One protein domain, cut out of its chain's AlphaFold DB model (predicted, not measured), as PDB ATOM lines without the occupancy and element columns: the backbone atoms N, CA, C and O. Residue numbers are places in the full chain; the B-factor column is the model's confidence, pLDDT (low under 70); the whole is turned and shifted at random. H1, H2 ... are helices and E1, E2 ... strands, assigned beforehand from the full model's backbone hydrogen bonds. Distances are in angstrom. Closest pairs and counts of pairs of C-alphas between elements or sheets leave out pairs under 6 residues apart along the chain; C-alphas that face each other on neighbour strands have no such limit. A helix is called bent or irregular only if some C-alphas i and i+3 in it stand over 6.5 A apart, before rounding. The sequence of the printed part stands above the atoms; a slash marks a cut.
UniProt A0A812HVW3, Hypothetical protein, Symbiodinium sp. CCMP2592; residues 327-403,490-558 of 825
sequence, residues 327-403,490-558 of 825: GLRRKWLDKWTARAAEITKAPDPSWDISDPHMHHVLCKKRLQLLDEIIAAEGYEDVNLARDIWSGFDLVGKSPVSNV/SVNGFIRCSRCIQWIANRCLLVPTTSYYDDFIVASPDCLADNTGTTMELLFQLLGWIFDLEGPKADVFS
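AT A GLANCE: This is residues 327 to 403 and 490 to 558 of the 825 residues of the protein "Hypothetical protein" of Symbiodinium sp. CCMP2592 (UniProt A0A812HVW3). What shape do these atoms make? They make a cluster of helices with a small strand hairpin on one side: E1 and E2 pack along H5, which runs near the middle, while H1 and H6 run the same way and meet over part of H6. H3, next to H1, folds back into H4, and H2 lies at the rim. What is it built of? The printed part has 146 residues with six named helices and two named strands, in the order H1 H2 H3 H4 H5 E1 E2 H6; it is mostly helix, and the sheet E1 - E2 is antiparallel. How large is it? It is compact, with a radius of gyration of the C-alphas of 15.7 A and spans of 45 by 35 by 31 A.

HOW THE PARTS SIT: How do the strands pair? E1, residues 513 to 516, and E2, residues 519 to 522, are an antiparallel hairpin; N 514 and O 521, 2.9 A apart, are within hydrogen-bond range. What is next to them? H5, residues 490 to 507, comes closest to E1 at the C-alphas of Gln 502 and Ser 515, 6.2 A apart. H6, residues 526 to 543, is near E2, with 5 pairs of C-alphas within 10 A. H5 and H6 are close but not clearly touching, the closest C-alphas being those of Ala 505 and Met 536, 7.0 A apart. Which helices touch? H1, residues 327 to 345, touches H6 through residues 535 to 542 of H6 alone, the same way at a shallow tilt of 18 degrees; the closest C-alphas are those of Thr 337 and Leu 542, 6.9 A apart. The hub is H3, residues 367 to 377, which touches H1, residues 336 to 343 alone, with the closest C-alphas, Ala 340 and Leu 369, 6.3 A apart. H3 forms a helical hairpin with H4, residues 384 to 390, the closest C-alphas being those of Asp 371 and Ala 385, 5.3 A apart. What remains? H3 and H6 only just touch, only at their ends, with 3 pairs of C-alphas within 8 A, the closest those of Leu 370 and Leu 543, 6.8 A apart. H2, residues 356 to 362, is close to H4 but not clearly touching, the C-alphas of Leu 362 and Trp 389 being closest at 7.6 A. Every O i to N i+4 pair is within hydrogen-bond range in H1, H2, H3, H4 and H5, and 12 of 14 are in H6.

IN THESE COORDINATES: How long are the elements? From first to last C-alpha H1 measures 27.1 A, H6 26.3 A, H5 25.7 A and H3 15.2 A. H6 is irregular, with C-alphas 527 and 530 7.9 A apart. Where are the anchors? C-alpha 327 of H1 is at (6.917, -22.026, 35.307), and C-alpha 543 of H6 at (-0.785, -12.311, 18.708).

THE WHOLE: Where is the cut? Residues 404 to 489 are not printed, and C-alphas 403 and 490 are 16.4 A apart. Are any links long? Of the links printed whole, none is long. Where is confidence low? Residues 549 to 555 are under 70.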
ATOM      1  N   GLY A 327       6.021 -23.153  35.052       87.38
ATOM      2  CA  GLY A 327       6.917 -22.026  35.307       87.38
ATOM      3  C   GLY A 327       7.483 -21.407  34.027       87.38
ATOM      4  O   GLY A 327       7.499 -20.184  33.896       87.38
ATOM      5  N   LEU A 328       7.897 -22.232  33.061       91.00
ATOM      6  CA  LEU A 328       8.432 -21.763  31.777       91.00
ATOM      7  C   LEU A 328       7.360 -21.087  30.913       91.00
ATOM      8  O   LEU A 328       7.590 -19.975  30.435       91.00
ATOM      9  N   ARG A 329       6.182 -21.713  30.770       94.50
ATOM     10  CA  ARG A 329       5.042 -21.147  30.024       94.50
ATOM     11  C   ARG A 329       4.619 -19.807  30.608       94.50
ATOM     12  O   ARG A 329       4.543 -18.816  29.885       94.50
ATOM     13  N   ARG A 330       4.420 -19.760  31.930       93.62
ATOM     14  CA  ARG A 330       4.052 -18.536  32.646       93.62
ATOM     15  C   ARG A 330       5.097 -17.443  32.458       93.62
ATOM     16  O   ARG A 330       4.737 -16.339  32.080       93.62
ATOM     17  N   LYS A 331       6.384 -17.742  32.657       95.44
ATOM     18  CA  LYS A 331       7.462 -16.755  32.492       95.44
ATOM     19  C   LYS A 331       7.470 -16.144  31.088       95.44
ATOM     20  O   LYS A 331       7.676 -14.940  30.950       95.44
ATOM     21  N   TRP A 332       7.269 -16.965  30.056       97.06
ATOM     22  CA  TRP A 332       7.223 -16.492  28.673       97.06
ATOM     23  C   TRP A 332       5.987 -15.619  28.416       97.06
ATOM     24  O   TRP A 332       6.115 -14.513  27.889       97.06
ATOM     25  N   LEU A 333       4.804 -16.077  28.842       96.62
ATOM     26  CA  LEU A 333       3.548 -15.341  28.683       96.62
ATOM     27  C   LEU A 333       3.549 -14.024  29.469       96.62
ATOM     28  O   LEU A 333       3.172 -13.001  28.904       96.62
ATOM     29  N   ASP A 334       4.024 -14.013  30.716       96.38
ATOM     30  CA  ASP A 334       4.122 -12.811  31.556       96.38
ATOM     31  C   ASP A 334       5.026 -11.762  30.890       96.38
ATOM     32  O   ASP A 334       4.632 -10.602  30.756       96.38
ATOM     33  N   LYS A 335       6.201 -12.176  30.386       97.31
ATOM     34  CA  LYS A 335       7.137 -11.298  29.663       97.31
ATOM     35  C   LYS A 335       6.459 -10.616  28.474       97.31
ATOM     36  O   LYS A 335       6.491  -9.392  28.360       97.31
ATOM     37  N   TRP A 336       5.870 -11.396  27.569       98.00
ATOM     38  CA  TRP A 336       5.344 -10.848  26.318       98.00
ATOM     39  C   TRP A 336       3.984 -10.175  26.478       98.00
ATOM     40  O   TRP A 336       3.676  -9.254  25.727       98.00
ATOM     41  N   THR A 337       3.201 -10.547  27.490       97.06
ATOM     42  CA  THR A 337       1.966  -9.834  27.846       97.06
ATOM     43  C   THR A 337       2.282  -8.470  28.456       97.06
ATOM     44  O   THR A 337       1.667  -7.478  28.061       97.06
ATOM     45  N   ALA A 338       3.281  -8.384  29.345       97.19
ATOM     46  CA  ALA A 338       3.773  -7.107  29.861       97.19
ATOM     47  C   ALA A 338       4.300  -6.224  28.720       97.19
ATOM     48  O   ALA A 338       3.886  -5.072  28.588       97.19
ATOM     49  N   ARG A 339       5.111  -6.798  27.821       97.44
ATOM     50  CA  ARG A 339       5.622  -6.077  26.650       97.44
ATOM     51  C   ARG A 339       4.508  -5.604  25.713       97.44
ATOM     52  O   ARG A 339       4.546  -4.480  25.223       97.44
ATOM     53  N   ALA A 340       3.475  -6.414  25.500       96.44
ATOM     54  CA  ALA A 340       2.323  -6.009  24.702       96.44
ATOM     55  C   ALA A 340       1.565  -4.824  25.326       96.44
ATOM     56  O   ALA A 340       1.093  -3.943  24.603       96.44
ATOM     57  N   ALA A 341       1.466  -4.776  26.659       96.00
ATOM     58  CA  ALA A 341       0.862  -3.656  27.373       96.00
ATOM     59  C   ALA A 341       1.702  -2.371  27.256       96.00
ATOM     60  O   ALA A 341       1.137  -1.288  27.121       96.00
ATOM     61  N   GLU A 342       3.034  -2.476  27.262       96.56
ATOM     62  CA  GLU A 342       3.940  -1.348  26.999       96.56
ATOM     63  C   GLU A 342       3.773  -0.800  25.579       96.56
ATOM     64  O   GLU A 342       3.566   0.400  25.415       96.56
ATOM     65  N   ILE A 343       3.777  -1.678  24.569       95.12
ATOM     66  CA  ILE A 343       3.564  -1.297  23.162       95.12
ATOM     67  C   ILE A 343       2.206  -0.609  22.986       95.12
ATOM     68  O   ILE A 343       2.098   0.370  22.260       95.12
ATOM     69  N   THR A 344       1.167  -1.070  23.686       92.62
ATOM     70  CA  THR A 344      -0.165  -0.442  23.621       92.62
ATOM     71  C   THR A 344      -0.157   0.992  24.167       92.62
ATOM     72  O   THR A 344      -0.911   1.833  23.687       92.62
ATOM     73  N   LYS A 345       0.687   1.291  25.164       94.38
ATOM     74  CA  LYS A 345       0.817   2.639  25.745       94.38
ATOM     75  C   LYS A 345       1.683   3.569  24.895       94.38
ATOM     76  O   LYS A 345       1.424   4.768  24.869       94.38
ATOM     77  N   ALA A 346       2.712   3.029  24.251       93.25
ATOM     78  CA  ALA A 346       3.662   3.774  23.434       93.25
ATOM     79  C   ALA A 346       3.967   2.997  22.138       93.25
ATOM     80  O   ALA A 346       5.033   2.380  22.034       93.25
ATOM     81  N   PRO A 347       3.027   2.978  21.173       91.56
ATOM     82  CA  PRO A 347       3.223   2.271  19.914       91.56
ATOM     83  C   PRO A 347       4.290   2.975  19.073       91.56
ATOM     84  O   PRO A 347       4.371   4.204  19.059       91.56
ATOM     85  N   ASP A 348       5.109   2.199  18.364       92.56
ATOM     86  CA  ASP A 348       6.053   2.755  17.394       92.56
ATOM     87  C   ASP A 348       5.290   3.175  16.120       92.56
ATOM     88  O   ASP A 348       4.708   2.306  15.460       92.56
ATOM     89  N   PRO A 349       5.324   4.466  15.721       93.25
ATOM     90  CA  PRO A 349       4.643   4.953  14.520       93.25
ATOM     91  C   PRO A 349       5.066   4.241  13.227       93.25
ATOM     92  O   PRO A 349       4.333   4.262  12.241       93.25
ATOM     93  N   SER A 350       6.232   3.576  13.201       93.19
ATOM     94  CA  SER A 350       6.679   2.792  12.040       93.19
ATOM     95  C   SER A 350       5.780   1.588  11.721       93.19
ATOM     96  O   SER A 350       5.892   1.007  10.636       93.19
ATOM     97  N   TRP A 351       4.896   1.212  12.648       93.75
ATOM     98  CA  TRP A 351       3.918   0.137  12.496       93.75
ATOM     99  C   TRP A 351       2.503   0.633  12.186       93.75
ATOM    100  O   TRP A 351       1.605  -0.194  12.002       93.75
ATOM    101  N   ASP A 352       2.297   1.945  12.053       92.31
ATOM    102  CA  ASP A 352       0.996   2.498  11.689       92.31
ATOM    103  C   ASP A 352       0.580   2.041  10.287       92.31
ATOM    104  O   ASP A 352       1.334   2.099   9.312       92.31
ATOM    105  N   ILE A 353      -0.658   1.556  10.183       91.00
ATOM    106  CA  ILE A 353      -1.236   1.089   8.922       91.00
ATOM    107  C   ILE A 353      -2.037   2.239   8.323       91.00
ATOM    108  O   ILE A 353      -3.154   2.515   8.758       91.00
ATOM    109  N   SER A 354      -1.460   2.902   7.321       89.88
ATOM    110  CA  SER A 354      -2.055   4.080   6.676       89.88
ATOM    111  C   SER A 354      -3.250   3.755   5.777       89.88
ATOM    112  O   SER A 354      -4.145   4.582   5.618       89.88
ATOM    113  N   ASP A 355      -3.290   2.558   5.185       92.12
ATOM    114  CA  ASP A 355      -4.403   2.133   4.338       92.12
ATOM    115  C   ASP A 355      -5.627   1.738   5.194       92.12
ATOM    116  O   ASP A 355      -5.540   0.771   5.959       92.12
ATOM    117  N   PRO A 356      -6.791   2.405   5.045       90.25
ATOM    118  CA  PRO A 356      -7.952   2.167   5.909       90.25
ATOM    119  C   PRO A 356      -8.502   0.737   5.840       90.25
ATOM    120  O   PRO A 356      -8.991   0.202   6.836       90.25
ATOM    121  N   HIS A 357      -8.416   0.096   4.670       88.88
ATOM    122  CA  HIS A 357      -8.927  -1.258   4.479       88.88
ATOM    123  C   HIS A 357      -8.015  -2.294   5.139       88.88
ATOM    124  O   HIS A 357      -8.504  -3.235   5.761       88.88
ATOM    125  N   MET A 358      -6.695  -2.123   5.031       91.12
ATOM    126  CA  MET A 358      -5.737  -2.965   5.752       91.12
ATOM    127  C   MET A 358      -5.818  -2.732   7.251       91.12
ATOM    128  O   MET A 358      -5.808  -3.702   8.003       91.12
ATOM    129  N   HIS A 359      -5.964  -1.477   7.682       91.56
ATOM    130  CA  HIS A 359      -6.143  -1.145   9.088       91.56
ATOM    131  C   HIS A 359      -7.355  -1.885   9.664       91.56
ATOM    132  O   HIS A 359      -7.233  -2.543  10.688       91.56
ATOM    133  N   HIS A 360      -8.494  -1.886   8.964       89.75
ATOM    134  CA  HIS A 360      -9.688  -2.615   9.400       89.75
ATOM    135  C   HIS A 360      -9.450  -4.122   9.622       89.75
ATOM    136  O   HIS A 360     -10.004  -4.702  10.554       89.75
ATOM    137  N   VAL A 361      -8.627  -4.763   8.785       89.69
ATOM    138  CA  VAL A 361      -8.337  -6.207   8.876       89.69
ATOM    139  C   VAL A 361      -7.267  -6.510   9.929       89.69
ATOM    140  O   VAL A 361      -7.376  -7.492  10.666       89.69
ATOM    141  N   LEU A 362      -6.221  -5.685   9.995       92.75
ATOM    142  CA  LEU A 362      -5.006  -5.954  10.763       92.75
ATOM    143  C   LEU A 362      -4.958  -5.240  12.118       92.75
ATOM    144  O   LEU A 362      -4.075  -5.560  12.903       92.75
ATOM    145  N   CYS A 363      -5.888  -4.334  12.446       88.38
ATOM    146  CA  CYS A 363      -5.859  -3.546  13.691       88.38
ATOM    147  C   CYS A 363      -5.792  -4.392  14.970       88.38
ATOM    148  O   CYS A 363      -5.285  -3.936  15.990       88.38
ATOM    149  N   LYS A 364      -6.289  -5.634  14.928       87.88
ATOM    150  CA  LYS A 364      -6.216  -6.567  16.060       87.88
ATOM    151  C   LYS A 364      -4.879  -7.310  16.151       87.88
ATOM    152  O   LYS A 364      -4.596  -7.886  17.195       87.88
ATOM    153  N   LYS A 365      -4.071  -7.329  15.086       93.38
ATOM    154  CA  LYS A 365      -2.790  -8.045  15.015       93.38
ATOM    155  C   LYS A 365      -1.701  -7.249  15.724       93.38
ATOM    156  O   LYS A 365      -1.428  -6.107  15.369       93.38
ATOM    157  N   ARG A 366      -1.008  -7.875  16.676       95.31
ATOM    158  CA  ARG A 366       0.114  -7.238  17.386       95.31
ATOM    159  C   ARG A 366       1.422  -7.432  16.612       95.31
ATOM    160  O   ARG A 366       2.285  -8.199  17.027       95.31
ATOM    161  N   LEU A 367       1.548  -6.777  15.456       96.81
ATOM    162  CA  LEU A 367       2.653  -7.017  14.511       96.81
ATOM    163  C   LEU A 367       4.018  -6.560  15.039       96.81
ATOM    164  O   LEU A 367       4.981  -7.306  14.897       96.81
ATOM    165  N   GLN A 368       4.084  -5.413  15.724       96.88
ATOM    166  CA  GLN A 368       5.305  -4.969  16.407       96.88
ATOM    167  C   GLN A 368       5.773  -5.998  17.447       96.88
ATOM    168  O   GLN A 368       6.942  -6.364  17.485       96.88
ATOM    169  N   LEU A 369       4.844  -6.515  18.260       97.81
ATOM    170  CA  LEU A 369       5.143  -7.551  19.249       97.81
ATOM    171  C   LEU A 369       5.642  -8.839  18.580       97.81
ATOM    172  O   LEU A 369       6.594  -9.449  19.055       97.81
ATOM    173  N   LEU A 370       5.005  -9.258  17.481       97.81
ATOM    174  CA  LEU A 370       5.418 -10.442  16.728       97.81
ATOM    175  C   LEU A 370       6.842 -10.293  16.173       97.81
ATOM    176  O   LEU A 370       7.608 -11.249  16.236       97.81
ATOM    177  N   ASP A 371       7.198  -9.114  15.660       97.88
ATOM    178  CA  ASP A 371       8.548  -8.804  15.167       97.88
ATOM    179  C   ASP A 371       9.595  -8.930  16.285       97.88
ATOM    180  O   ASP A 371      10.607  -9.614  16.124       97.88
ATOM    181  N   GLU A 372       9.305  -8.367  17.464       97.81
ATOM    182  CA  GLU A 372      10.167  -8.483  18.646       97.81
ATOM    183  C   GLU A 372      10.313  -9.941  19.120       97.81
ATOM    184  O   GLU A 372      11.418 -10.365  19.465       97.81
ATOM    185  N   ILE A 373       9.230 -10.733  19.103       98.12
ATOM    186  CA  ILE A 373       9.264 -12.167  19.442       98.12
ATOM    187  C   ILE A 373      10.139 -12.937  18.447       98.12
ATOM    188  O   ILE A 373      10.998 -13.713  18.860       98.12
ATOM    189  N   ILE A 374       9.945 -12.721  17.142       97.62
ATOM    190  CA  ILE A 374      10.712 -13.390  16.081       97.62
ATOM    191  C   ILE A 374      12.209 -13.123  16.252       97.62
ATOM    192  O   ILE A 374      13.005 -14.065  16.211       97.62
ATOM    193  N   ALA A 375      12.580 -11.862  16.489       96.56
ATOM    194  CA  ALA A 375      13.965 -11.460  16.689       96.56
ATOM    195  C   ALA A 375      14.565 -12.049  17.977       96.56
ATOM    196  O   ALA A 375      15.689 -12.549  17.958       96.56
ATOM    197  N   ALA A 376      13.822 -12.017  19.088       96.75
ATOM    198  CA  ALA A 376      14.308 -12.482  20.386       96.75
ATOM    199  C   ALA A 376      14.454 -14.009  20.470       96.75
ATOM    200  O   ALA A 376      15.383 -14.496  21.112       96.75
ATOM    201  N   GLU A 377      13.545 -14.761  19.846       95.75
ATOM    202  CA  GLU A 377      13.527 -16.228  19.913       95.75
ATOM    203  C   GLU A 377      14.312 -16.882  18.753       95.75
ATOM    204  O   GLU A 377      14.622 -18.074  18.802       95.75
ATOM    205  N   GLY A 378      14.677 -16.112  17.719       93.69
ATOM    206  CA  GLY A 378      15.502 -16.576  16.599       93.69
ATOM    207  C   GLY A 378      14.734 -17.379  15.546       93.69
ATOM    208  O   GLY A 378      15.245 -18.375  15.031       93.69
ATOM    209  N   TYR A 379      13.500 -16.976  15.226       95.88
ATOM    210  CA  TYR A 379      12.725 -17.604  14.151       95.88
ATOM    211  C   TYR A 379      13.264 -17.192  12.768       95.88
ATOM    212  O   TYR A 379      13.512 -16.017  12.513       95.88
ATOM    213  N   GLU A 380      13.444 -18.154  11.853       93.62
ATOM    214  CA  GLU A 380      14.187 -17.927  10.597       93.62
ATOM    215  C   GLU A 380      13.478 -17.005   9.586       93.62
ATOM    216  O   GLU A 380      14.142 -16.382   8.753       93.62
ATOM    217  N   ASP A 381      12.146 -16.906   9.639       95.06
ATOM    218  CA  ASP A 381      11.365 -16.025   8.762       95.06
ATOM    219  C   ASP A 381      11.283 -14.609   9.350       95.06
ATOM    220  O   ASP A 381      10.227 -14.139   9.778       95.06
ATOM    221  N   VAL A 382      12.439 -13.947   9.397       94.69
ATOM    222  CA  VAL A 382      12.642 -12.666  10.097       94.69
ATOM    223  C   VAL A 382      11.753 -11.526   9.594       94.69
ATOM    224  O   VAL A 382      11.449 -10.614  10.348       94.69
ATOM    225  N   ASN A 383      11.302 -11.578   8.337       94.31
ATOM    226  CA  ASN A 383      10.486 -10.520   7.729       94.31
ATOM    227  C   ASN A 383       8.978 -10.781   7.842       94.31
ATOM    228  O   ASN A 383       8.188  -9.996   7.323       94.31
ATOM    229  N   LEU A 384       8.546 -11.870   8.484       96.25
ATOM    230  CA  LEU A 384       7.141 -12.277   8.471       96.25
ATOM    231  C   LEU A 384       6.194 -11.201   9.022       96.25
ATOM    232  O   LEU A 384       5.158 -10.940   8.415       96.25
ATOM    233  N   ALA A 385       6.537 -10.561  10.144       96.56
ATOM    234  CA  ALA A 385       5.702  -9.510  10.729       96.56
ATOM    235  C   ALA A 385       5.558  -8.303   9.782       96.56
ATOM    236  O   ALA A 385       4.456  -7.780   9.599       96.56
ATOM    237  N   ARG A 386       6.653  -7.915   9.117       95.19
ATOM    238  CA  ARG A 386       6.681  -6.846   8.106       95.19
ATOM    239  C   ARG A 386       5.918  -7.220   6.834       95.19
ATOM    240  O   ARG A 386       5.214  -6.380   6.277       95.19
ATOM    241  N   ASP A 387       5.979  -8.477   6.414       94.81
ATOM    242  CA  ASP A 387       5.208  -8.979   5.278       94.81
ATOM    243  C   ASP A 387       3.703  -8.964   5.575       94.81
ATOM    244  O   ASP A 387       2.924  -8.525   4.733       94.81
ATOM    245  N   ILE A 388       3.282  -9.355   6.788       95.50
ATOM    246  CA  ILE A 388       1.879  -9.234   7.214       95.50
ATOM    247  C   ILE A 388       1.454  -7.760   7.229       95.50
ATOM    248  O   ILE A 388       0.385  -7.437   6.713       95.50
ATOM    249  N   TRP A 389       2.295  -6.873   7.774       95.75
ATOM    250  CA  TRP A 389       2.037  -5.429   7.838       95.75
ATOM    251  C   TRP A 389       1.877  -4.799   6.448       95.75
ATOM    252  O   TRP A 389       0.943  -4.034   6.224       95.75
ATOM    253  N   SER A 390       2.735  -5.162   5.488       93.56
ATOM    254  CA  SER A 390       2.672  -4.643   4.113       93.56
ATOM    255  C   SER A 390       1.620  -5.331   3.227       93.56
ATOM    256  O   SER A 390       1.299  -4.838   2.141       93.56
ATOM    257  N   GLY A 391       1.059  -6.448   3.702       93.88
ATOM    258  CA  GLY A 391       0.236  -7.370   2.930       93.88
ATOM    259  C   GLY A 391       1.066  -8.272   2.012       93.88
ATOM    260  O   GLY A 391       2.206  -7.977   1.657       93.88
ATOM    261  N   PHE A 392       0.476  -9.384   1.580       94.31
ATOM    262  CA  PHE A 392       1.159 -10.337   0.703       94.31
ATOM    263  C   PHE A 392       0.884 -10.052  -0.772       94.31
ATOM    264  O   PHE A 392      -0.245  -9.753  -1.170       94.31
ATOM    265  N   ASP A 393       1.915 -10.209  -1.596       92.19
ATOM    266  CA  ASP A 393       1.776 -10.113  -3.042       92.19
ATOM    267  C   ASP A 393       1.096 -11.345  -3.644       92.19
ATOM    268  O   ASP A 393       1.359 -12.479  -3.243       92.19
ATOM    269  N   LEU A 394       0.236 -11.124  -4.644       88.94
ATOM    270  CA  LEU A 394      -0.436 -12.206  -5.379       88.94
ATOM    271  C   LEU A 394       0.336 -12.659  -6.617       88.94
ATOM    272  O   LEU A 394       0.155 -13.786  -7.082       88.94
ATOM    273  N   VAL A 395       1.189 -11.782  -7.139       86.19
ATOM    274  CA  VAL A 395       1.993 -11.991  -8.343       86.19
ATOM    275  C   VAL A 395       3.456 -11.667  -8.062       86.19
ATOM    276  O   VAL A 395       3.785 -10.976  -7.102       86.19
ATOM    277  N   GLY A 396       4.346 -12.163  -8.917       82.56
ATOM    278  CA  GLY A 396       5.782 -11.952  -8.778       82.56
ATOM    279  C   GLY A 396       6.476 -13.025  -7.943       82.56
ATOM    280  O   GLY A 396       6.009 -14.161  -7.808       82.56
ATOM    281  N   LYS A 397       7.667 -12.689  -7.444       82.44
ATOM    282  CA  LYS A 397       8.538 -13.638  -6.753       82.44
ATOM    283  C   LYS A 397       8.142 -13.741  -5.282       82.44
ATOM    284  O   LYS A 397       8.240 -12.769  -4.544       82.44
ATOM    285  N   SER A 398       7.761 -14.941  -4.855       81.88
ATOM    286  CA  SER A 398       7.525 -15.233  -3.437       81.88
ATOM    287  C   SER A 398       8.821 -15.034  -2.626       81.88
ATOM    288  O   SER A 398       9.889 -15.462  -3.089       81.88
ATOM    289  N   PRO A 399       8.755 -14.381  -1.450       82.94
ATOM    290  CA  PRO A 399       9.924 -14.139  -0.613       82.94
ATOM    291  C   PRO A 399      10.516 -15.451  -0.084       82.94
ATOM    292  O   PRO A 399       9.824 -16.456   0.093       82.94
ATOM    293  N   VAL A 400      11.825 -15.445   0.168       84.25
ATOM    294  CA  VAL A 400      12.517 -16.594   0.762       84.25
ATOM    295  C   VAL A 400      12.339 -16.533   2.275       84.25
ATOM    296  O   VAL A 400      12.928 -15.679   2.924       84.25
ATOM    297  N   SER A 401      11.535 -17.445   2.819       85.44
ATOM    298  CA  SER A 401      11.216 -17.485   4.250       85.44
ATOM    299  C   SER A 401      12.152 -18.356   5.092       85.44
ATOM    300  O   SER A 401      12.068 -18.317   6.311       85.44
ATOM    301  N   ASN A 402      12.987 -19.195   4.464       85.31
ATOM    302  CA  ASN A 402      13.834 -20.241   5.077       85.31
ATOM    303  C   ASN A 402      13.091 -21.346   5.867       85.31
ATOM    304  O   ASN A 402      13.557 -22.480   5.909       85.31
ATOM    305  N   VAL A 403      11.868 -21.094   6.337       86.69
ATOM    306  CA  VAL A 403      11.031 -22.049   7.089       86.69
ATOM    307  C   VAL A 403      10.227 -23.011   6.209       86.69
ATOM    308  O   VAL A 403       9.691 -24.012   6.696       86.69
ATOM    309  N   SER A 490      -1.686 -16.727  -1.778       88.88
ATOM    310  CA  SER A 490      -2.436 -16.699  -0.515       88.88
ATOM    311  C   SER A 490      -2.098 -17.884   0.380       88.88
ATOM    312  O   SER A 490      -1.836 -17.716   1.567       88.88
ATOM    313  N   VAL A 491      -2.053 -19.087  -0.205       88.56
ATOM    314  CA  VAL A 491      -1.661 -20.311   0.502       88.56
ATOM    315  C   VAL A 491      -0.257 -20.182   1.090       88.56
ATOM    316  O   VAL A 491      -0.042 -20.528   2.248       88.56
ATOM    317  N   ASN A 492       0.703 -19.668   0.318       89.06
ATOM    318  CA  ASN A 492       2.068 -19.488   0.799       89.06
ATOM    319  C   ASN A 492       2.143 -18.477   1.957       89.06
ATOM    320  O   ASN A 492       2.709 -18.806   3.000       89.06
ATOM    321  N   GLY A 493       1.534 -17.297   1.799       90.06
ATOM    322  CA  GLY A 493       1.517 -16.261   2.835       90.06
ATOM    323  C   GLY A 493       0.885 -16.753   4.137       90.06
ATOM    324  O   GLY A 493       1.454 -16.586   5.216       90.06
ATOM    325  N   PHE A 494      -0.241 -17.461   4.037       91.62
ATOM    326  CA  PHE A 494      -0.925 -18.012   5.201       91.62
ATOM    327  C   PHE A 494      -0.131 -19.132   5.893       91.62
ATOM    328  O   PHE A 494       0.004 -19.125   7.116       91.62
ATOM    329  N   ILE A 495       0.464 -20.064   5.135       91.62
ATOM    330  CA  ILE A 495       1.274 -21.151   5.712       91.62
ATOM    331  C   ILE A 495       2.469 -20.596   6.497       91.62
ATOM    332  O   ILE A 495       2.797 -21.142   7.547       91.62
ATOM    333  N   ARG A 496       3.114 -19.515   6.032       93.62
ATOM    334  CA  ARG A 496       4.214 -18.873   6.779       93.62
ATOM    335  C   ARG A 496       3.761 -18.398   8.161       93.62
ATOM    336  O   ARG A 496       4.457 -18.639   9.146       93.62
ATOM    337  N   CYS A 497       2.567 -17.809   8.237       94.06
ATOM    338  CA  CYS A 497       1.950 -17.371   9.489       94.06
ATOM    339  C   CYS A 497       1.640 -18.557  10.411       94.06
ATOM    340  O   CYS A 497       2.087 -18.587  11.556       94.06
ATOM    341  N   SER A 498       0.935 -19.564   9.890       93.19
ATOM    342  CA  SER A 498       0.582 -20.778  10.637       93.19
ATOM    343  C   SER A 498       1.823 -21.504  11.173       93.19
ATOM    344  O   SER A 498       1.868 -21.914  12.334       93.19
ATOM    345  N   ARG A 499       2.887 -21.585  10.366       94.06
ATOM    346  CA  ARG A 499       4.167 -22.186  10.755       94.06
ATOM    347  C   ARG A 499       4.871 -21.411  11.869       94.06
ATOM    348  O   ARG A 499       5.470 -22.040  12.735       94.06
ATOM    349  N   CYS A 500       4.783 -20.082  11.867       96.06
ATOM    350  CA  CYS A 500       5.348 -19.246  12.928       96.06
ATOM    351  C   CYS A 500       4.629 -19.473  14.259       96.06
ATOM    352  O   CYS A 500       5.283 -19.746  15.261       96.06
ATOM    353  N   ILE A 501       3.292 -19.470  14.256       95.44
ATOM    354  CA  ILE A 501       2.482 -19.752  15.452       95.44
ATOM    355  C   ILE A 501       2.811 -21.145  15.997       95.44
ATOM    356  O   ILE A 501       3.104 -21.297  17.180       95.44
ATOM    357  N   GLN A 502       2.840 -22.149  15.115       95.31
ATOM    358  CA  GLN A 502       3.208 -23.519  15.466       95.31
ATOM    359  C   GLN A 502       4.617 -23.590  16.079       95.31
ATOM    360  O   GLN A 502       4.857 -24.327  17.034       95.31
ATOM    361  N   TRP A 503       5.571 -22.840  15.526       96.25
ATOM    362  CA  TRP A 503       6.938 -22.810  16.026       96.25
ATOM    363  C   TRP A 503       7.022 -22.152  17.406       96.25
ATOM    364  O   TRP A 503       7.661 -22.719  18.287       96.25
ATOM    365  N   ILE A 504       6.336 -21.025  17.629       96.88
ATOM    366  CA  ILE A 504       6.287 -20.356  18.939       96.88
ATOM    367  C   ILE A 504       5.671 -21.301  19.981       96.88
ATOM    368  O   ILE A 504       6.261 -21.511  21.041       96.88
ATOM    369  N   ALA A 505       4.542 -21.937  19.656       94.88
ATOM    370  CA  ALA A 505       3.885 -22.902  20.532       94.88
ATOM    371  C   ALA A 505       4.823 -24.061  20.929       94.88
ATOM    372  O   ALA A 505       5.023 -24.322  22.115       94.88
ATOM    373  N   ASN A 506       5.481 -24.699  19.955       94.19
ATOM    374  CA  ASN A 506       6.380 -25.826  20.221       94.19
ATOM    375  C   ASN A 506       7.666 -25.408  20.948       94.19
ATOM    376  O   ASN A 506       8.075 -26.043  21.919       94.19
ATOM    377  N   ARG A 507       8.344 -24.366  20.454       92.75
ATOM    378  CA  ARG A 507       9.700 -24.006  20.888       92.75
ATOM    379  C   ARG A 507       9.704 -23.175  22.162       92.75
ATOM    380  O   ARG A 507      10.544 -23.417  23.023       92.75
ATOM    381  N   CYS A 508       8.799 -22.207  22.254       94.38
ATOM    382  CA  CYS A 508       8.789 -21.227  23.337       94.38
ATOM    383  C   CYS A 508       7.875 -21.663  24.484       94.38
ATOM    384  O   CYS A 508       8.204 -21.467  25.650       94.38
ATOM    385  N   LEU A 509       6.737 -22.279  24.152       93.25
ATOM    386  CA  LEU A 509       5.702 -22.646  25.122       93.25
ATOM    387  C   LEU A 509       5.660 -24.145  25.438       93.25
ATOM    388  O   LEU A 509       4.882 -24.564  26.294       93.25
ATOM    389  N   LEU A 510       6.504 -24.961  24.794       92.06
ATOM    390  CA  LEU A 510       6.546 -26.415  24.994       92.06
ATOM    391  C   LEU A 510       5.156 -27.056  24.824       92.06
ATOM    392  O   LEU A 510       4.764 -27.930  25.595       92.06
ATOM    393  N   VAL A 511       4.371 -26.553  23.872       90.81
ATOM    394  CA  VAL A 511       3.063 -27.094  23.493       90.81
ATOM    395  C   VAL A 511       3.264 -27.967  22.258       90.81
ATOM    396  O   VAL A 511       3.549 -27.404  21.201       90.81
ATOM    397  N   PRO A 512       3.133 -29.304  22.363       89.44
ATOM    398  CA  PRO A 512       3.186 -30.194  21.210       89.44
ATOM    399  C   PRO A 512       2.024 -29.883  20.269       89.44
ATOM    400  O   PRO A 512       0.857 -30.121  20.589       89.44
ATOM    401  N   THR A 513       2.335 -29.273  19.129       89.38
ATOM    402  CA  THR A 513       1.318 -28.936  18.138       89.38
ATOM    403  C   THR A 513       1.811 -29.084  16.709       89.38
ATOM    404  O   THR A 513       2.924 -28.684  16.334       89.38
ATOM    405  N   THR A 514       0.934 -29.625  15.871       88.31
ATOM    406  CA  THR A 514       1.080 -29.613  14.419       88.31
ATOM    407  C   THR A 514       0.231 -28.507  13.816       88.31
ATOM    408  O   THR A 514      -0.763 -28.081  14.399       88.31
ATOM    409  N   SER A 515       0.618 -28.047  12.627       86.50
ATOM    410  CA  SER A 515      -0.234 -27.175  11.830       86.50
ATOM    411  C   SER A 515      -0.364 -27.691  10.404       86.50
ATOM    412  O   SER A 515       0.620 -28.022   9.730       86.50
ATOM    413  N   TYR A 516      -1.606 -27.774   9.941       84.00
ATOM    414  CA  TYR A 516      -1.949 -28.069   8.562       84.00
ATOM    415  C   TYR A 516      -2.871 -26.968   8.057       84.00
ATOM    416  O   TYR A 516      -4.077 -26.999   8.267       84.00
ATOM    417  N   TYR A 517      -2.281 -25.978   7.388       84.69
ATOM    418  CA  TYR A 517      -2.973 -24.734   7.057       84.69
ATOM    419  C   TYR A 517      -3.549 -24.086   8.325       84.69
ATOM    420  O   TYR A 517      -2.772 -23.580   9.133       84.69
ATOM    421  N   ASP A 518      -4.871 -24.019   8.452       82.38
ATOM    422  CA  ASP A 518      -5.601 -23.377   9.543       82.38
ATOM    423  C   ASP A 518      -5.948 -24.337  10.683       82.38
ATOM    424  O   ASP A 518      -6.281 -23.876  11.772       82.38
ATOM    425  N   ASP A 519      -5.782 -25.643  10.468       82.88
ATOM    426  CA  ASP A 519      -6.011 -26.660  11.485       82.88
ATOM    427  C   ASP A 519      -4.755 -26.834  12.355       82.88
ATOM    428  O   ASP A 519      -3.696 -27.256  11.872       82.88
ATOM    429  N   PHE A 520      -4.883 -26.534  13.649       86.06
ATOM    430  CA  PHE A 520      -3.879 -26.840  14.667       86.06
ATOM    431  C   PHE A 520      -4.325 -28.061  15.463       86.06
ATOM    432  O   PHE A 520      -5.368 -28.031  16.109       86.06
ATOM    433  N   ILE A 521      -3.526 -29.126  15.440       88.06
ATOM    434  CA  ILE A 521      -3.755 -30.296  16.295       88.06
ATOM    435  C   ILE A 521      -2.799 -30.170  17.468       88.06
ATOM    436  O   ILE A 521      -1.590 -30.024  17.262       88.06
ATOM    437  N   VAL A 522      -3.338 -30.188  18.681       89.00
ATOM    438  CA  VAL A 522      -2.577 -30.005  19.916       89.00
ATOM    439  C   VAL A 522      -2.649 -31.288  20.731       89.00
ATOM    440  O   VAL A 522      -3.728 -31.836  20.934       89.00
ATOM    441  N   ALA A 523      -1.499 -31.760  21.205       87.56
ATOM    442  CA  ALA A 523      -1.403 -32.923  22.074       87.56
ATOM    443  C   ALA A 523      -0.901 -32.506  23.460       87.56
ATOM    444  O   ALA A 523      -0.036 -31.641  23.599       87.56
ATOM    445  N   SER A 524      -1.441 -33.130  24.503       87.06
ATOM    446  CA  SER A 524      -1.034 -32.877  25.883       87.06
ATOM    447  C   SER A 524      -1.199 -34.140  26.722       87.06
ATOM    448  O   SER A 524      -2.177 -34.860  26.529       87.06
ATOM    449  N   PRO A 525      -0.305 -34.401  27.693       85.12
ATOM    450  CA  PRO A 525      -0.622 -35.291  28.803       85.12
ATOM    451  C   PRO A 525      -1.850 -34.781  29.566       85.12
ATOM    452  O   PRO A 525      -2.031 -33.563  29.682       85.12
ATOM    453  N   ASP A 526      -2.624 -35.697  30.152       84.38
ATOM    454  CA  ASP A 526      -3.861 -35.376  30.883       84.38
ATOM    455  C   ASP A 526      -3.637 -34.325  31.978       84.38
ATOM    456  O   ASP A 526      -4.388 -33.363  32.097       84.38
ATOM    457  N   CYS A 527      -2.537 -34.438  32.730       84.81
ATOM    458  CA  CYS A 527      -2.199 -33.510  33.814       84.81
ATOM    459  C   CYS A 527      -1.844 -32.083  33.354       84.81
ATOM    460  O   CYS A 527      -1.688 -31.194  34.190       84.81
ATOM    461  N   LEU A 528      -1.678 -31.866  32.048       87.12
ATOM    462  CA  LEU A 528      -1.362 -30.574  31.441       87.12
ATOM    463  C   LEU A 528      -2.434 -30.103  30.455       87.12
ATOM    464  O   LEU A 528      -2.257 -29.024  29.900       87.12
ATOM    465  N   ALA A 529      -3.503 -30.871  30.217       87.56
ATOM    466  CA  ALA A 529      -4.480 -30.593  29.162       87.56
ATOM    467  C   ALA A 529      -5.054 -29.171  29.266       87.56
ATOM    468  O   ALA A 529      -4.890 -28.381  28.335       87.56
ATOM    469  N   ASP A 530      -5.588 -28.803  30.435       87.38
ATOM    470  CA  ASP A 530      -6.141 -27.466  30.683       87.38
ATOM    471  C   ASP A 530      -5.089 -26.373  30.479       87.38
ATOM    472  O   ASP A 530      -5.302 -25.402  29.757       87.38
ATOM    473  N   ASN A 531      -3.897 -26.560  31.051       90.00
ATOM    474  CA  ASN A 531      -2.820 -25.587  30.913       90.00
ATOM    475  C   ASN A 531      -2.369 -25.417  29.461       90.00
ATOM    476  O   ASN A 531      -2.067 -24.301  29.044       90.00
ATOM    477  N   THR A 532      -2.287 -26.510  28.709       90.88
ATOM    478  CA  THR A 532      -1.909 -26.509  27.298       90.88
ATOM    479  C   THR A 532      -2.976 -25.802  26.463       90.88
ATOM    480  O   THR A 532      -2.616 -24.950  25.651       90.88
ATOM    481  N   GLY A 533      -4.261 -26.078  26.713       89.38
ATOM    482  CA  GLY A 533      -5.387 -25.390  26.075       89.38
ATOM    483  C   GLY A 533      -5.340 -23.887  26.317       89.38
ATOM    484  O   GLY A 533      -5.176 -23.116  25.372       89.38
ATOM    485  N   THR A 534      -5.320 -23.471  27.586       90.31
ATOM    486  CA  THR A 534      -5.227 -22.052  27.960       90.31
ATOM    487  C   THR A 534      -3.969 -21.386  27.395       90.31
ATOM    488  O   THR A 534      -4.015 -20.242  26.953       90.31
ATOM    489  N   THR A 535      -2.828 -22.081  27.362       92.62
ATOM    490  CA  THR A 535      -1.583 -21.534  26.791       92.62
ATOM    491  C   THR A 535      -1.722 -21.266  25.291       92.62
ATOM    492  O   THR A 535      -1.257 -20.229  24.813       92.62
ATOM    493  N   MET A 536      -2.366 -22.169  24.547       91.44
ATOM    494  CA  MET A 536      -2.605 -21.991  23.114       91.44
ATOM    495  C   MET A 536      -3.598 -20.850  22.850       91.44
ATOM    496  O   MET A 536      -3.358 -20.013  21.979       91.44
ATOM    497  N   GLU A 537      -4.671 -20.763  23.636       90.88
ATOM    498  CA  GLU A 537      -5.640 -19.662  23.568       90.88
ATOM    499  C   GLU A 537      -4.979 -18.308  23.838       90.88
ATOM    500  O   GLU A 537      -5.125 -17.372  23.047       90.88
ATOM    501  N   LEU A 538      -4.193 -18.210  24.916       93.25
ATOM    502  CA  LEU A 538      -3.451 -17.001  25.266       93.25
ATOM    503  C   LEU A 538      -2.444 -16.623  24.181       93.25
ATOM    504  O   LEU A 538      -2.293 -15.438  23.901       93.25
ATOM    505  N   LEU A 539      -1.788 -17.591  23.529       94.62
ATOM    506  CA  LEU A 539      -0.899 -17.316  22.398       94.62
ATOM    507  C   LEU A 539      -1.659 -16.665  21.233       94.62
ATOM    508  O   LEU A 539      -1.218 -15.640  20.707       94.62
ATOM    509  N   PHE A 540      -2.801 -17.230  20.830       92.50
ATOM    510  CA  PHE A 540      -3.605 -16.651  19.753       92.50
ATOM    511  C   PHE A 540      -4.126 -15.257  20.120       92.50
ATOM    512  O   PHE A 540      -4.021 -14.341  19.301       92.50
ATOM    513  N   GLN A 541      -4.611 -15.063  21.350       92.31
ATOM    514  CA  GLN A 541      -5.059 -13.757  21.847       92.31
ATOM    515  C   GLN A 541      -3.916 -12.734  21.895       92.31
ATOM    516  O   GLN A 541      -4.084 -11.600  21.442       92.31
ATOM    517  N   LEU A 542      -2.739 -13.133  22.386       95.06
ATOM    518  CA  LEU A 542      -1.545 -12.293  22.476       95.06
ATOM    519  C   LEU A 542      -1.108 -11.793  21.097       95.06
ATOM    520  O   LEU A 542      -0.757 -10.625  20.953       95.06
ATOM    521  N   LEU A 543      -1.152 -12.656  20.083       95.06
ATOM    522  CA  LEU A 543      -0.785 -12.311  18.708       95.06
ATOM    523  C   LEU A 543      -1.932 -11.650  17.916       95.06
ATOM    524  O   LEU A 543      -1.703 -11.108  16.830       95.06
ATOM    525  N   GLY A 544      -3.161 -11.666  18.441       91.44
ATOM    526  CA  GLY A 544      -4.333 -11.063  17.802       91.44
ATOM    527  C   GLY A 544      -4.977 -11.923  16.712       91.44
ATOM    528  O   GLY A 544      -5.555 -11.406  15.750       91.44
ATOM    529  N   TRP A 545      -4.839 -13.244  16.794       90.31
ATOM    530  CA  TRP A 545      -5.516 -14.186  15.905       90.31
ATOM    531  C   TRP A 545      -6.922 -14.499  16.393       90.31
ATOM    532  O   TRP A 545      -7.140 -14.773  17.566       90.31
ATOM    533  N   ILE A 546      -7.875 -14.420  15.469       84.19
ATOM    534  CA  ILE A 546      -9.267 -14.784  15.697       84.19
ATOM    535  C   ILE A 546      -9.372 -16.289  15.470       84.19
ATOM    536  O   ILE A 546      -8.971 -16.782  14.410       84.19
ATOM    537  N   PHE A 547      -9.916 -16.985  16.455       80.94
ATOM    538  CA  PHE A 547     -10.178 -18.416  16.439       80.94
ATOM    539  C   PHE A 547     -11.533 -18.682  17.100       80.94
ATOM    540  O   PHE A 547     -12.058 -17.823  17.815       80.94
ATOM    541  N   ASP A 548     -12.109 -19.846  16.818       70.12
ATOM    542  CA  ASP A 548     -13.404 -20.240  17.363       70.12
ATOM    543  C   ASP A 548     -13.203 -20.711  18.817       70.12
ATOM    544  O   ASP A 548     -12.635 -21.774  19.049       70.12
ATOM    545  N   LEU A 549     -13.621 -19.893  19.792       61.53
ATOM    546  CA  LEU A 549     -13.611 -20.234  21.230       61.53
ATOM    547  C   LEU A 549     -14.793 -21.130  21.626       61.53
ATOM    548  O   LEU A 549     -14.717 -21.876  22.593       61.53
ATOM    549  N   GLU A 550     -15.893 -21.039  20.879       49.84
ATOM    550  CA  GLU A 550     -17.148 -21.734  21.149       49.84
ATOM    551  C   GLU A 550     -17.763 -22.238  19.835       49.84
ATOM    552  O   GLU A 550     -17.580 -21.644  18.768       49.84
ATOM    553  N   GLY A 551     -18.527 -23.330  19.910       56.19
ATOM    554  CA  GLY A 551     -19.253 -23.908  18.777       56.19
ATOM    555  C   GLY A 551     -18.718 -25.275  18.330       56.19
ATOM    556  O   GLY A 551     -17.794 -25.811  18.929       56.19
ATOM    557  N   PRO A 552     -19.271 -25.862  17.251       51.00
ATOM    558  CA  PRO A 552     -19.001 -27.249  16.839       51.00
ATOM    559  C   PRO A 552     -17.572 -27.503  16.327       51.00
ATOM    560  O   PRO A 552     -17.272 -28.609  15.890       51.00
ATOM    561  N   LYS A 553     -16.726 -26.468  16.301       61.56
ATOM    562  CA  LYS A 553     -15.309 -26.523  15.921       61.56
ATOM    563  C   LYS A 553     -14.360 -26.242  17.088       61.56
ATOM    564  O   LYS A 553     -13.158 -26.420  16.925       61.56
ATOM    565  N   ALA A 554     -14.885 -25.770  18.217       61.53
ATOM    566  CA  ALA A 554     -14.120 -25.593  19.438       61.53
ATOM    567  C   ALA A 554     -14.059 -26.956  20.138       61.53
ATOM    568  O   ALA A 554     -14.979 -27.337  20.861       61.53
ATOM    569  N   ASP A 555     -13.013 -27.723  19.837       66.25
ATOM    570  CA  ASP A 555     -12.792 -29.028  20.453       66.25
ATOM    571  C   ASP A 555     -12.113 -28.869  21.817       66.25
ATOM    572  O   ASP A 555     -11.146 -28.124  21.981       66.25
ATOM    573  N   VAL A 556     -12.611 -29.619  22.796       75.25
ATOM    574  CA  VAL A 556     -11.967 -29.787  24.102       75.25
ATOM    575  C   VAL A 556     -10.966 -30.936  24.000       75.25
ATOM    576  O   VAL A 556     -11.140 -31.848  23.186       75.25
ATOM    577  N   PHE A 557      -9.922 -30.935  24.833       84.62
ATOM    578  CA  PHE A 557      -9.010 -32.077  24.903       84.62
ATOM    579  C   PHE A 557      -9.788 -33.371  25.160       84.62
ATOM    580  O   PHE A 557     -10.544 -33.491  26.122       84.62
ATOM    581  N   SER A 558      -9.580 -34.343  24.277       87.81
ATOM    582  CA  SER A 558     -10.260 -35.631  24.278       87.81
ATOM    583  C   SER A 558      -9.275 -36.720  23.871       87.81
ATOM    584  O   SER A 558      -8.349 -36.479  23.092       87.81
TER     585      SER A 558